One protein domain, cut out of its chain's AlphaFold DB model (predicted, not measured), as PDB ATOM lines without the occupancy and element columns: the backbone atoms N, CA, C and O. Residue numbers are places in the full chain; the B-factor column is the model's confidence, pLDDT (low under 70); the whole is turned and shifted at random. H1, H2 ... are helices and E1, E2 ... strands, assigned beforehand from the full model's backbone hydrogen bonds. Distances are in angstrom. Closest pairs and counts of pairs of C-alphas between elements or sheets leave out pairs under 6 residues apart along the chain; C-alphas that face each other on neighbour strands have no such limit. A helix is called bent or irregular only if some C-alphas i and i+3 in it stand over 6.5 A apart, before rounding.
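Overview. This is residues 12 to 77 of the 153 residues of an uncharacterized protein of Brachypodium distachyon (UniProt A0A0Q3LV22). A long two-stranded ribbon, E1 beside E4, makes a curved arm, and at one end of it sits a small head of loops round the short hairpin E2 and E3, with the irregular helix H1 at the head's far end. The short H2 leads straight into E4 where arm and head join. The 66 printed residues include four named strands and two named helices, in the order E1, H1, E2, E3, H2, E4; the class is mixed, and both sheets, E1 - E4 and E2 - E3, are antiparallel. The whole spans 41 by 23 by 20 A and is only just loose, close to compact, with a radius of gyration of the C-alphas of 13.3 A.

Arrangement. E1, residues 12 to 19, and E4, residues 67 to 76, are antiparallel neighbours at 156 degrees, with N 14 and O 73 at 2.9 A, within hydrogen-bond range. E4 bends by 62 degrees at residue 70. The closest C-alphas of H1, residues 35 to 41, and E2, residues 45 to 47, are those of His 35 and Gly 45, 7.6 A apart. E2 and E3, residues 56 to 58, form an antiparallel hairpin at 168 degrees; N 46 and O 57 are 2.9 A apart. The closest C-alphas of E1 and H2, residues 63 to 66, are those of Ile 19 and Cys 66, 5.5 A apart. H1 and E4 are apart. H1 has 1 of 3 O i to N i+4 pairs and 2 of 4 O i to N i+3 pairs within range; H2 is too short for the former.

Along the chain. E1 runs 21.9 A from C-alpha 12 at (27.546, -63.683, 12.786). H1 is irregular: C-alphas 37 and 40 are 8.1 A apart. E4 runs 25.6 A to C-alpha 76 at (30.397, -67.887, 16.132).

Size, cuts and confidence. The farthest C-alphas, of Asp 40 and Met 76, are 43.0 A apart. The link from E1 to H1 is long, 15 residues. The printed part has no cut, and no printed residue is under 70 in pLDDT.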
ATOM      1  N   ALA A  12      27.641 -65.103  13.081       89.44
ATOM      2  CA  ALA A  12      27.546 -63.683  12.786       89.44
ATOM      3  C   ALA A  12      28.580 -63.306  11.726       89.44
ATOM      4  O   ALA A  12      29.633 -63.938  11.608       89.44
ATOM      5  N   TRP A  13      28.281 -62.245  10.981       89.44
ATOM      6  CA  TRP A  13      29.070 -61.824   9.830       89.44
ATOM      7  C   TRP A  13      29.432 -60.349   9.949       89.44
ATOM      8  O   TRP A  13      28.582 -59.514  10.260       89.44
ATOM      9  N   VAL A  14      30.695 -60.023   9.685       88.62
ATOM     10  CA  VAL A  14      31.188 -58.645   9.584       88.62
ATOM     11  C   VAL A  14      31.826 -58.454   8.217       88.62
ATOM     12  O   VAL A  14      32.575 -59.306   7.740       88.62
ATOM     13  N   LEU A  15      31.537 -57.319   7.588       88.69
ATOM     14  CA  LEU A  15      32.188 -56.907   6.354       88.69
ATOM     15  C   LEU A  15      33.419 -56.065   6.691       88.69
ATOM     16  O   LEU A  15      33.293 -54.988   7.275       88.69
ATOM     17  N   LEU A  16      34.605 -56.543   6.319       87.00
ATOM     18  CA  LEU A  16      35.814 -55.731   6.362       87.00
ATOM     19  C   LEU A  16      35.851 -54.850   5.113       87.00
ATOM     20  O   LEU A  16      35.809 -55.354   3.988       87.00
ATOM     21  N   CYS A  17      35.970 -53.543   5.317       88.75
ATOM     22  CA  CYS A  17      36.017 -52.557   4.245       88.75
ATOM     23  C   CYS A  17      37.315 -51.752   4.293       88.75
ATOM     24  O   CYS A  17      37.826 -51.429   5.364       88.75
ATOM     25  N   ARG A  18      37.800 -51.355   3.118       87.62
ATOM     26  CA  ARG A  18      38.744 -50.250   2.954       87.62
ATOM     27  C   ARG A  18      37.936 -48.970   2.767       87.62
ATOM     28  O   ARG A  18      37.030 -48.941   1.937       87.62
ATOM     29  N   ILE A  19      38.275 -47.922   3.514       88.62
ATOM     30  CA  ILE A  19      37.608 -46.621   3.421       88.62
ATOM     31  C   ILE A  19      38.609 -45.568   2.943       88.62
ATOM     32  O   ILE A  19      39.687 -45.420   3.516       88.62
ATOM     33  N   LEU A  20      38.248 -44.824   1.899       87.75
ATOM     34  CA  LEU A  20      38.954 -43.615   1.480       87.75
ATOM     35  C   LEU A  20      38.445 -42.441   2.312       87.75
ATOM     36  O   LEU A  20      37.397 -41.882   2.006       87.75
ATOM     37  N   GLN A  21      39.166 -42.088   3.373       83.69
ATOM     38  CA  GLN A  21      38.700 -41.104   4.354       83.69
ATOM     39  C   GLN A  21      38.902 -39.634   3.926       83.69
ATOM     40  O   GLN A  21      38.180 -38.747   4.379       83.69
ATOM     41  N   GLY A  22      39.874 -39.361   3.053       85.69
ATOM     42  CA  GLY A  22      40.276 -37.987   2.748       85.69
ATOM     43  C   GLY A  22      40.915 -37.308   3.962       85.69
ATOM     44  O   GLY A  22      41.679 -37.943   4.694       85.69
ATOM     45  N   VAL A  23      40.624 -36.023   4.172       86.00
ATOM     46  CA  VAL A  23      41.136 -35.270   5.328       86.00
ATOM     47  C   VAL A  23      40.447 -35.747   6.617       86.00
ATOM     48  O   VAL A  23      39.230 -35.611   6.735       86.00
ATOM     49  N   PRO A  24      41.186 -36.280   7.610       82.06
ATOM     50  CA  PRO A  24      40.589 -36.769   8.850       82.06
ATOM     51  C   PRO A  24      39.907 -35.649   9.634       82.06
ATOM     52  O   PRO A  24      40.448 -34.550   9.763       82.06
ATOM     53  N   MET A  25      38.745 -35.945  10.212       86.25
ATOM     54  CA  MET A  25      37.938 -34.965  10.930       86.25
ATOM     55  C   MET A  25      37.210 -35.608  12.109       86.25
ATOM     56  O   MET A  25      36.631 -36.685  11.973       86.25
ATOM     57  N   GLY A  26      37.222 -34.926  13.254       87.62
ATOM     58  CA  GLY A  26      36.485 -35.340  14.442       87.62
ATOM     59  C   GLY A  26      35.022 -34.913  14.362       87.62
ATOM     60  O   GLY A  26      34.730 -33.728  14.207       87.62
ATOM     61  N   ILE A  27      34.111 -35.867  14.507       84.38
ATOM     62  CA  ILE A  27      32.669 -35.661  14.583       84.38
ATOM     63  C   ILE A  27      32.230 -36.136  15.969       84.38
ATOM     64  O   ILE A  27      32.231 -37.335  16.236       84.38
ATOM     65  N   PRO A  28      31.849 -35.235  16.885       78.94
ATOM     66  CA  PRO A  28      31.315 -35.647  18.174       78.94
ATOM     67  C   PRO A  28      30.018 -36.446  18.014       78.94
ATOM     68  O   PRO A  28      29.186 -36.151  17.147       78.94
ATOM     69  N   VAL A  29      29.809 -37.423  18.898       76.88
ATOM     70  CA  VAL A  29      28.536 -38.153  18.985       76.88
ATOM     71  C   VAL A  29      27.393 -37.152  19.192       76.88
ATOM     72  O   VAL A  29      27.474 -36.281  20.055       76.88
ATOM     73  N   GLY A  30      26.325 -37.280  18.401       79.62
ATOM     74  CA  GLY A  30      25.160 -36.389  18.467       79.62
ATOM     75  C   GLY A  30      25.337 -35.044  17.758       79.62
ATOM     76  O   GLY A  30      24.490 -34.167  17.913       79.62
ATOM     77  N   SER A  31      26.415 -34.851  16.992       79.56
ATOM     78  CA  SER A  31      26.562 -33.641  16.181       79.56
ATOM     79  C   SER A  31      25.562 -33.607  15.015       79.56
ATOM     80  O   SER A  31      25.234 -34.635  14.426       79.56
ATOM     81  N   ASN A  32      25.125 -32.399  14.647       80.06
ATOM     82  CA  ASN A  32      24.281 -32.143  13.470       80.06
ATOM     83  C   ASN A  32      25.112 -31.792  12.222       80.06
ATOM     84  O   ASN A  32      24.615 -31.139  11.301       80.06
ATOM     85  N   GLN A  33      26.399 -32.151  12.210       81.06
ATOM     86  CA  GLN A  33      27.255 -31.907  11.056       81.06
ATOM     87  C   GLN A  33      26.788 -32.761   9.875       81.06
ATOM     88  O   GLN A  33      26.462 -33.935  10.029       81.06
ATOM     89  N   SER A  34      26.750 -32.158   8.690       78.38
ATOM     90  CA  SER A  34      26.330 -32.821   7.456       78.38
ATOM     91  C   SER A  34      27.362 -32.607   6.360       78.38
ATOM     92  O   SER A  34      28.105 -31.622   6.384       78.38
ATOM     93  N   HIS A  35      27.360 -33.493   5.364       74.56
ATOM     94  CA  HIS A  35      28.256 -33.415   4.211       74.56
ATOM     95  C   HIS A  35      28.270 -32.022   3.559       74.56
ATOM     96  O   HIS A  35      29.327 -31.491   3.232       74.56
ATOM     97  N   ASN A  36      27.108 -31.370   3.446       76.44
ATOM     98  CA  ASN A  36      26.995 -30.042   2.838       76.44
ATOM     99  C   ASN A  36      27.723 -28.939   3.612       76.44
ATOM    100  O   ASN A  36      28.188 -27.987   2.995       76.44
ATOM    101  N   MET A  37      27.839 -29.058   4.935       74.25
ATOM    102  CA  MET A  37      28.540 -28.069   5.759       74.25
ATOM    103  C   MET A  37      30.064 -28.181   5.647       74.25
ATOM    104  O   MET A  37      30.773 -27.261   6.036       74.25
ATOM    105  N   LEU A  38      30.564 -29.321   5.162       72.94
ATOM    106  CA  LEU A  38      31.974 -29.713   5.261       72.94
ATOM    107  C   LEU A  38      32.554 -30.146   3.910       72.94
ATOM    108  O   LEU A  38      33.650 -30.697   3.847       72.94
ATOM    109  N   ARG A  39      31.830 -29.870   2.822       71.00
ATOM    110  CA  ARG A  39      32.188 -30.256   1.452       71.00
ATOM    111  C   ARG A  39      33.560 -29.721   1.029       71.00
ATOM    112  O   ARG A  39      34.291 -30.403   0.317       71.00
ATOM    113  N   ASP A  40      33.929 -28.540   1.517       74.31
ATOM    114  CA  ASP A  40      35.191 -27.880   1.169       74.31
ATOM    115  C   ASP A  40      36.410 -28.479   1.893       74.31
ATOM    116  O   ASP A  40      37.546 -28.216   1.505       74.31
ATOM    117  N   LEU A  41      36.204 -29.320   2.917       77.31
ATOM    118  CA  LEU A  41      37.297 -29.929   3.683       77.31
ATOM    119  C   LEU A  41      37.950 -31.132   2.988       77.31
ATOM    120  O   LEU A  41      38.872 -31.709   3.555       77.31
ATOM    121  N   GLN A  42      37.488 -31.539   1.798       82.00
ATOM    122  CA  GLN A  42      37.967 -32.755   1.116       82.00
ATOM    123  C   GLN A  42      37.916 -34.006   2.023       82.00
ATOM    124  O   GLN A  42      38.746 -34.913   1.918       82.00
ATOM    125  N   SER A  43      36.950 -34.040   2.940       86.12
ATOM    126  CA  SER A  43      36.679 -35.184   3.804       86.12
ATOM    127  C   SER A  43      35.464 -35.943   3.290       86.12
ATOM    128  O   SER A  43      34.459 -35.346   2.905       86.12
ATOM    129  N   THR A  44      35.536 -37.267   3.329       88.75
ATOM    130  CA  THR A  44      34.434 -38.158   2.937       88.75
ATOM    131  C   THR A  44      33.592 -38.585   4.145       88.75
ATOM    132  O   THR A  44      32.610 -39.318   3.999       88.75
ATOM    133  N   GLY A  45      33.957 -38.117   5.348       88.50
ATOM    134  CA  GLY A  45      33.367 -38.572   6.600       88.50
ATOM    135  C   GLY A  45      34.018 -38.004   7.865       88.50
ATOM    136  O   GLY A  45      34.542 -36.890   7.878       88.50
ATOM    137  N   GLY A  46      34.002 -38.776   8.950       88.75
ATOM    138  CA  GLY A  46      34.700 -38.412  10.183       88.75
ATOM    139  C   GLY A  46      34.771 -39.517  11.231       88.75
ATOM    140  O   GLY A  46      34.335 -40.644  11.000       88.75
ATOM    141  N   LEU A  47      35.377 -39.176  12.366       87.69
ATOM    142  CA  LEU A  47      35.780 -40.072  13.452       87.69
ATOM    143  C   LEU A  47      35.225 -39.581  14.786       87.69
ATOM    144  O   LEU A  47      35.163 -38.373  14.999       87.69
ATOM    145  N   ASP A  48      34.961 -40.470  15.738       86.56
ATOM    146  CA  ASP A  48      34.827 -40.042  17.140       86.56
ATOM    147  C   ASP A  48      36.117 -39.481  17.715       86.56
ATOM    148  O   ASP A  48      36.099 -38.519  18.484       86.56
ATOM    149  N   ASN A  49      37.231 -40.144  17.418       85.50
ATOM    150  CA  ASN A  49      38.512 -39.875  18.042       85.50
ATOM    151  C   ASN A  49      39.623 -39.912  16.992       85.50
ATOM    152  O   ASN A  49      39.792 -40.884  16.264       85.50
ATOM    153  N   MET A  50      40.409 -38.840  16.942       84.00
ATOM    154  CA  MET A  50      41.476 -38.657  15.957       84.00
ATOM    155  C   MET A  50      42.741 -39.481  16.247       84.00
ATOM    156  O   MET A  50      43.597 -39.606  15.377       84.00
ATOM    157  N   LEU A  51      42.889 -40.006  17.467       84.38
ATOM    158  CA  LEU A  51      44.038 -40.808  17.899       84.38
ATOM    159  C   LEU A  51      43.709 -42.303  17.875       84.38
ATOM    160  O   LEU A  51      44.494 -43.117  17.392       84.38
ATOM    161  N   ASN A  52      42.541 -42.657  18.408       81.88
ATOM    162  CA  ASN A  52      42.088 -44.039  18.509       81.88
ATOM    163  C   ASN A  52      40.591 -44.134  18.172       81.88
ATOM    164  O   ASN A  52      39.763 -44.183  19.089       81.88
ATOM    165  N   PRO A  53      40.236 -44.066  16.878       83.44
ATOM    166  CA  PRO A  53      38.847 -44.076  16.440       83.44
ATOM    167  C   PRO A  53      38.182 -45.409  16.779       83.44
ATOM    168  O   PRO A  53      38.717 -46.472  16.470       83.44
ATOM    169  N   SER A  54      37.000 -45.355  17.394       82.00
ATOM    170  CA  SER A  54      36.167 -46.544  17.622       82.00
ATOM    171  C   SER A  54      35.049 -46.657  16.591       82.00
ATOM    172  O   SER A  54      34.514 -47.746  16.381       82.00
ATOM    173  N   TRP A  55      34.697 -45.557  15.922       83.94
ATOM    174  CA  TRP A  55      33.765 -45.577  14.803       83.94
ATOM    175  C   TRP A  55      34.140 -44.572  13.717       83.94
ATOM    176  O   TRP A  55      34.714 -43.512  13.963       83.94
ATOM    177  N   TYR A  56      33.768 -44.935  12.493       87.00
ATOM    178  CA  TYR A  56      33.947 -44.137  11.292       87.00
ATOM    179  C   TYR A  56      32.563 -43.833  10.728       87.00
ATOM    180  O   TYR A  56      31.745 -44.739  10.554       87.00
ATOM    181  N   VAL A  57      32.299 -42.567  10.432       88.25
ATOM    182  CA  VAL A  57      31.120 -42.142   9.675       88.25
ATOM    183  C   VAL A  57      31.569 -41.832   8.262       88.25
ATOM    184  O   VAL A  57      32.532 -41.098   8.075       88.25
ATOM    185  N   VAL A  58      30.860 -42.376   7.279       89.69
ATOM    186  CA  VAL A  58      30.993 -42.004   5.870       89.69
ATOM    187  C   VAL A  58      29.694 -41.332   5.463       89.69
ATOM    188  O   VAL A  58      28.611 -41.828   5.785       89.69
ATOM    189  N   TRP A  59      29.787 -40.195   4.780       87.88
ATOM    190  CA  TRP A  59      28.600 -39.512   4.282       87.88
ATOM    191  C   TRP A  59      27.888 -40.367   3.234       87.88
ATOM    192  O   TRP A  59      28.532 -41.015   2.407       87.88
ATOM    193  N   ALA A  60      26.554 -40.364   3.247       88.81
ATOM    194  CA  ALA A  60      25.759 -41.205   2.351       88.81
ATOM    195  C   ALA A  60      26.078 -40.933   0.870       88.81
ATOM    196  O   ALA A  60      26.121 -41.855   0.056       88.81
ATOM    197  N   GLU A  61      26.371 -39.677   0.531       89.19
ATOM    198  CA  GLU A  61      26.734 -39.219  -0.809       89.19
ATOM    199  C   GLU A  61      28.092 -39.753  -1.297       89.19
ATOM    200  O   GLU A  61      28.315 -39.866  -2.506       89.19
ATOM    201  N   GLU A  62      28.985 -40.102  -0.372       89.38
ATOM    202  CA  GLU A  62      30.337 -40.595  -0.660       89.38
ATOM    203  C   GLU A  62      30.463 -42.116  -0.487       89.38
ATOM    204  O   GLU A  62      31.418 -42.721  -0.982       89.38
ATOM    205  N   MET A  63      29.473 -42.769   0.136       90.50
ATOM    206  CA  MET A  63      29.516 -44.192   0.490       90.50
ATOM    207  C   MET A  63      29.886 -45.096  -0.696       90.50
ATOM    208  O   MET A  63      30.779 -45.931  -0.577       90.50
ATOM    209  N   ASN A  64      29.275 -44.881  -1.864       91.69
ATOM    210  CA  ASN A  64      29.502 -45.714  -3.054       91.69
ATOM    211  C   ASN A  64      30.872 -45.504  -3.720       91.69
ATOM    212  O   ASN A  64      31.276 -46.317  -4.547       91.69
ATOM    213  N   LYS A  65      31.570 -44.406  -3.412       90.31
ATOM    214  CA  LYS A  65      32.879 -44.077  -4.000       90.31
ATOM    215  C   LYS A  65      34.026 -44.405  -3.054       90.31
ATOM    216  O   LYS A  65      35.135 -44.687  -3.501       90.31
ATOM    217  N   CYS A  66      33.766 -44.321  -1.753       91.56
ATOM    218  CA  CYS A  66      34.803 -44.319  -0.733       91.56
ATOM    219  C   CYS A  66      34.837 -45.596   0.101       91.56
ATOM    220  O   CYS A  66      35.824 -45.802   0.797       91.56
ATOM    221  N   VAL A  67      33.812 -46.452   0.038       93.00
ATOM    222  CA  VAL A  67      33.782 -47.733   0.754       93.00
ATOM    223  C   VAL A  67      33.993 -48.875  -0.234       93.00
ATOM    224  O   VAL A  67      33.161 -49.124  -1.100       93.00
ATOM    225  N   LEU A  68      35.104 -49.594  -0.075       91.50
ATOM    226  CA  LEU A  68      35.416 -50.797  -0.838       91.50
ATOM    227  C   LEU A  68      35.340 -52.026   0.081       91.50
ATOM    228  O   LEU A  68      36.207 -52.185   0.946       91.50
ATOM    229  N   PRO A  69      34.348 -52.912  -0.097       91.94
ATOM    230  CA  PRO A  69      34.317 -54.207   0.574       91.94
ATOM    231  C   PRO A  69      35.544 -55.047   0.206       91.94
ATOM    232  O   PRO A  69      35.853 -55.202  -0.975       91.94
ATOM    233  N   ILE A  70      36.236 -55.593   1.203       89.31
ATOM    234  CA  ILE A  70      37.424 -56.436   1.007       89.31
ATOM    235  C   ILE A  70      37.070 -57.905   1.198       89.31
ATOM    236  O   ILE A  70      37.331 -58.729   0.326       89.31
ATOM    237  N   CYS A  71      36.472 -58.244   2.338       87.06
ATOM    238  CA  CYS A  71      36.077 -59.613   2.632       87.06
ATOM    239  C   CYS A  71      34.986 -59.661   3.698       87.06
ATOM    240  O   CYS A  71      34.833 -58.744   4.504       87.06
ATOM    241  N   MET A  72      34.269 -60.777   3.730       88.25
ATOM    242  CA  MET A  72      33.300 -61.081   4.771       88.25
ATOM    243  C   MET A  72      33.939 -62.049   5.767       88.25
ATOM    244  O   MET A  72      34.491 -63.071   5.365       88.25
ATOM    245  N   VAL A  73      33.891 -61.711   7.051       84.12
ATOM    246  CA  VAL A  73      34.431 -62.528   8.140       84.12
ATOM    247  C   VAL A  73      33.261 -63.115   8.910       84.12
ATOM    248  O   VAL A  73      32.429 -62.367   9.427       84.12
ATOM    249  N   SER A  74      33.204 -64.443   8.982       86.38
ATOM    250  CA  SER A  74      32.217 -65.160   9.786       86.38
ATOM    251  C   SER A  74      32.816 -65.588  11.122       86.38
ATOM    252  O   SER A  74      34.007 -65.896  11.232       86.38
ATOM    253  N   PHE A  75      32.004 -65.556  12.171       83.12
ATOM    254  CA  PHE A  75      32.403 -66.020  13.492       83.12
ATOM    255  C   PHE A  75      31.197 -66.477  14.307       83.12
ATOM    256  O   PHE A  75      30.100 -65.934  14.213       83.12
ATOM    257  N   MET A  76      31.423 -67.446  15.191       84.44
ATOM    258  CA  MET A  76      30.397 -67.887  16.132       84.44
ATOM    259  C   MET A  76      30.255 -66.878  17.268       84.44
ATOM    260  O   MET A  76      31.177 -66.702  18.076       84.44
ATOM    261  N   LYS A  77      29.084 -66.251  17.374       79.25
ATOM    262  CA  LYS A  77      28.751 -65.378  18.495       79.25
ATOM    263  C   LYS A  77      28.213 -66.246  19.622       79.25
ATOM    264  O   LYS A  77      27.080 -66.718  19.585       79.25
TER     265      LYS A  77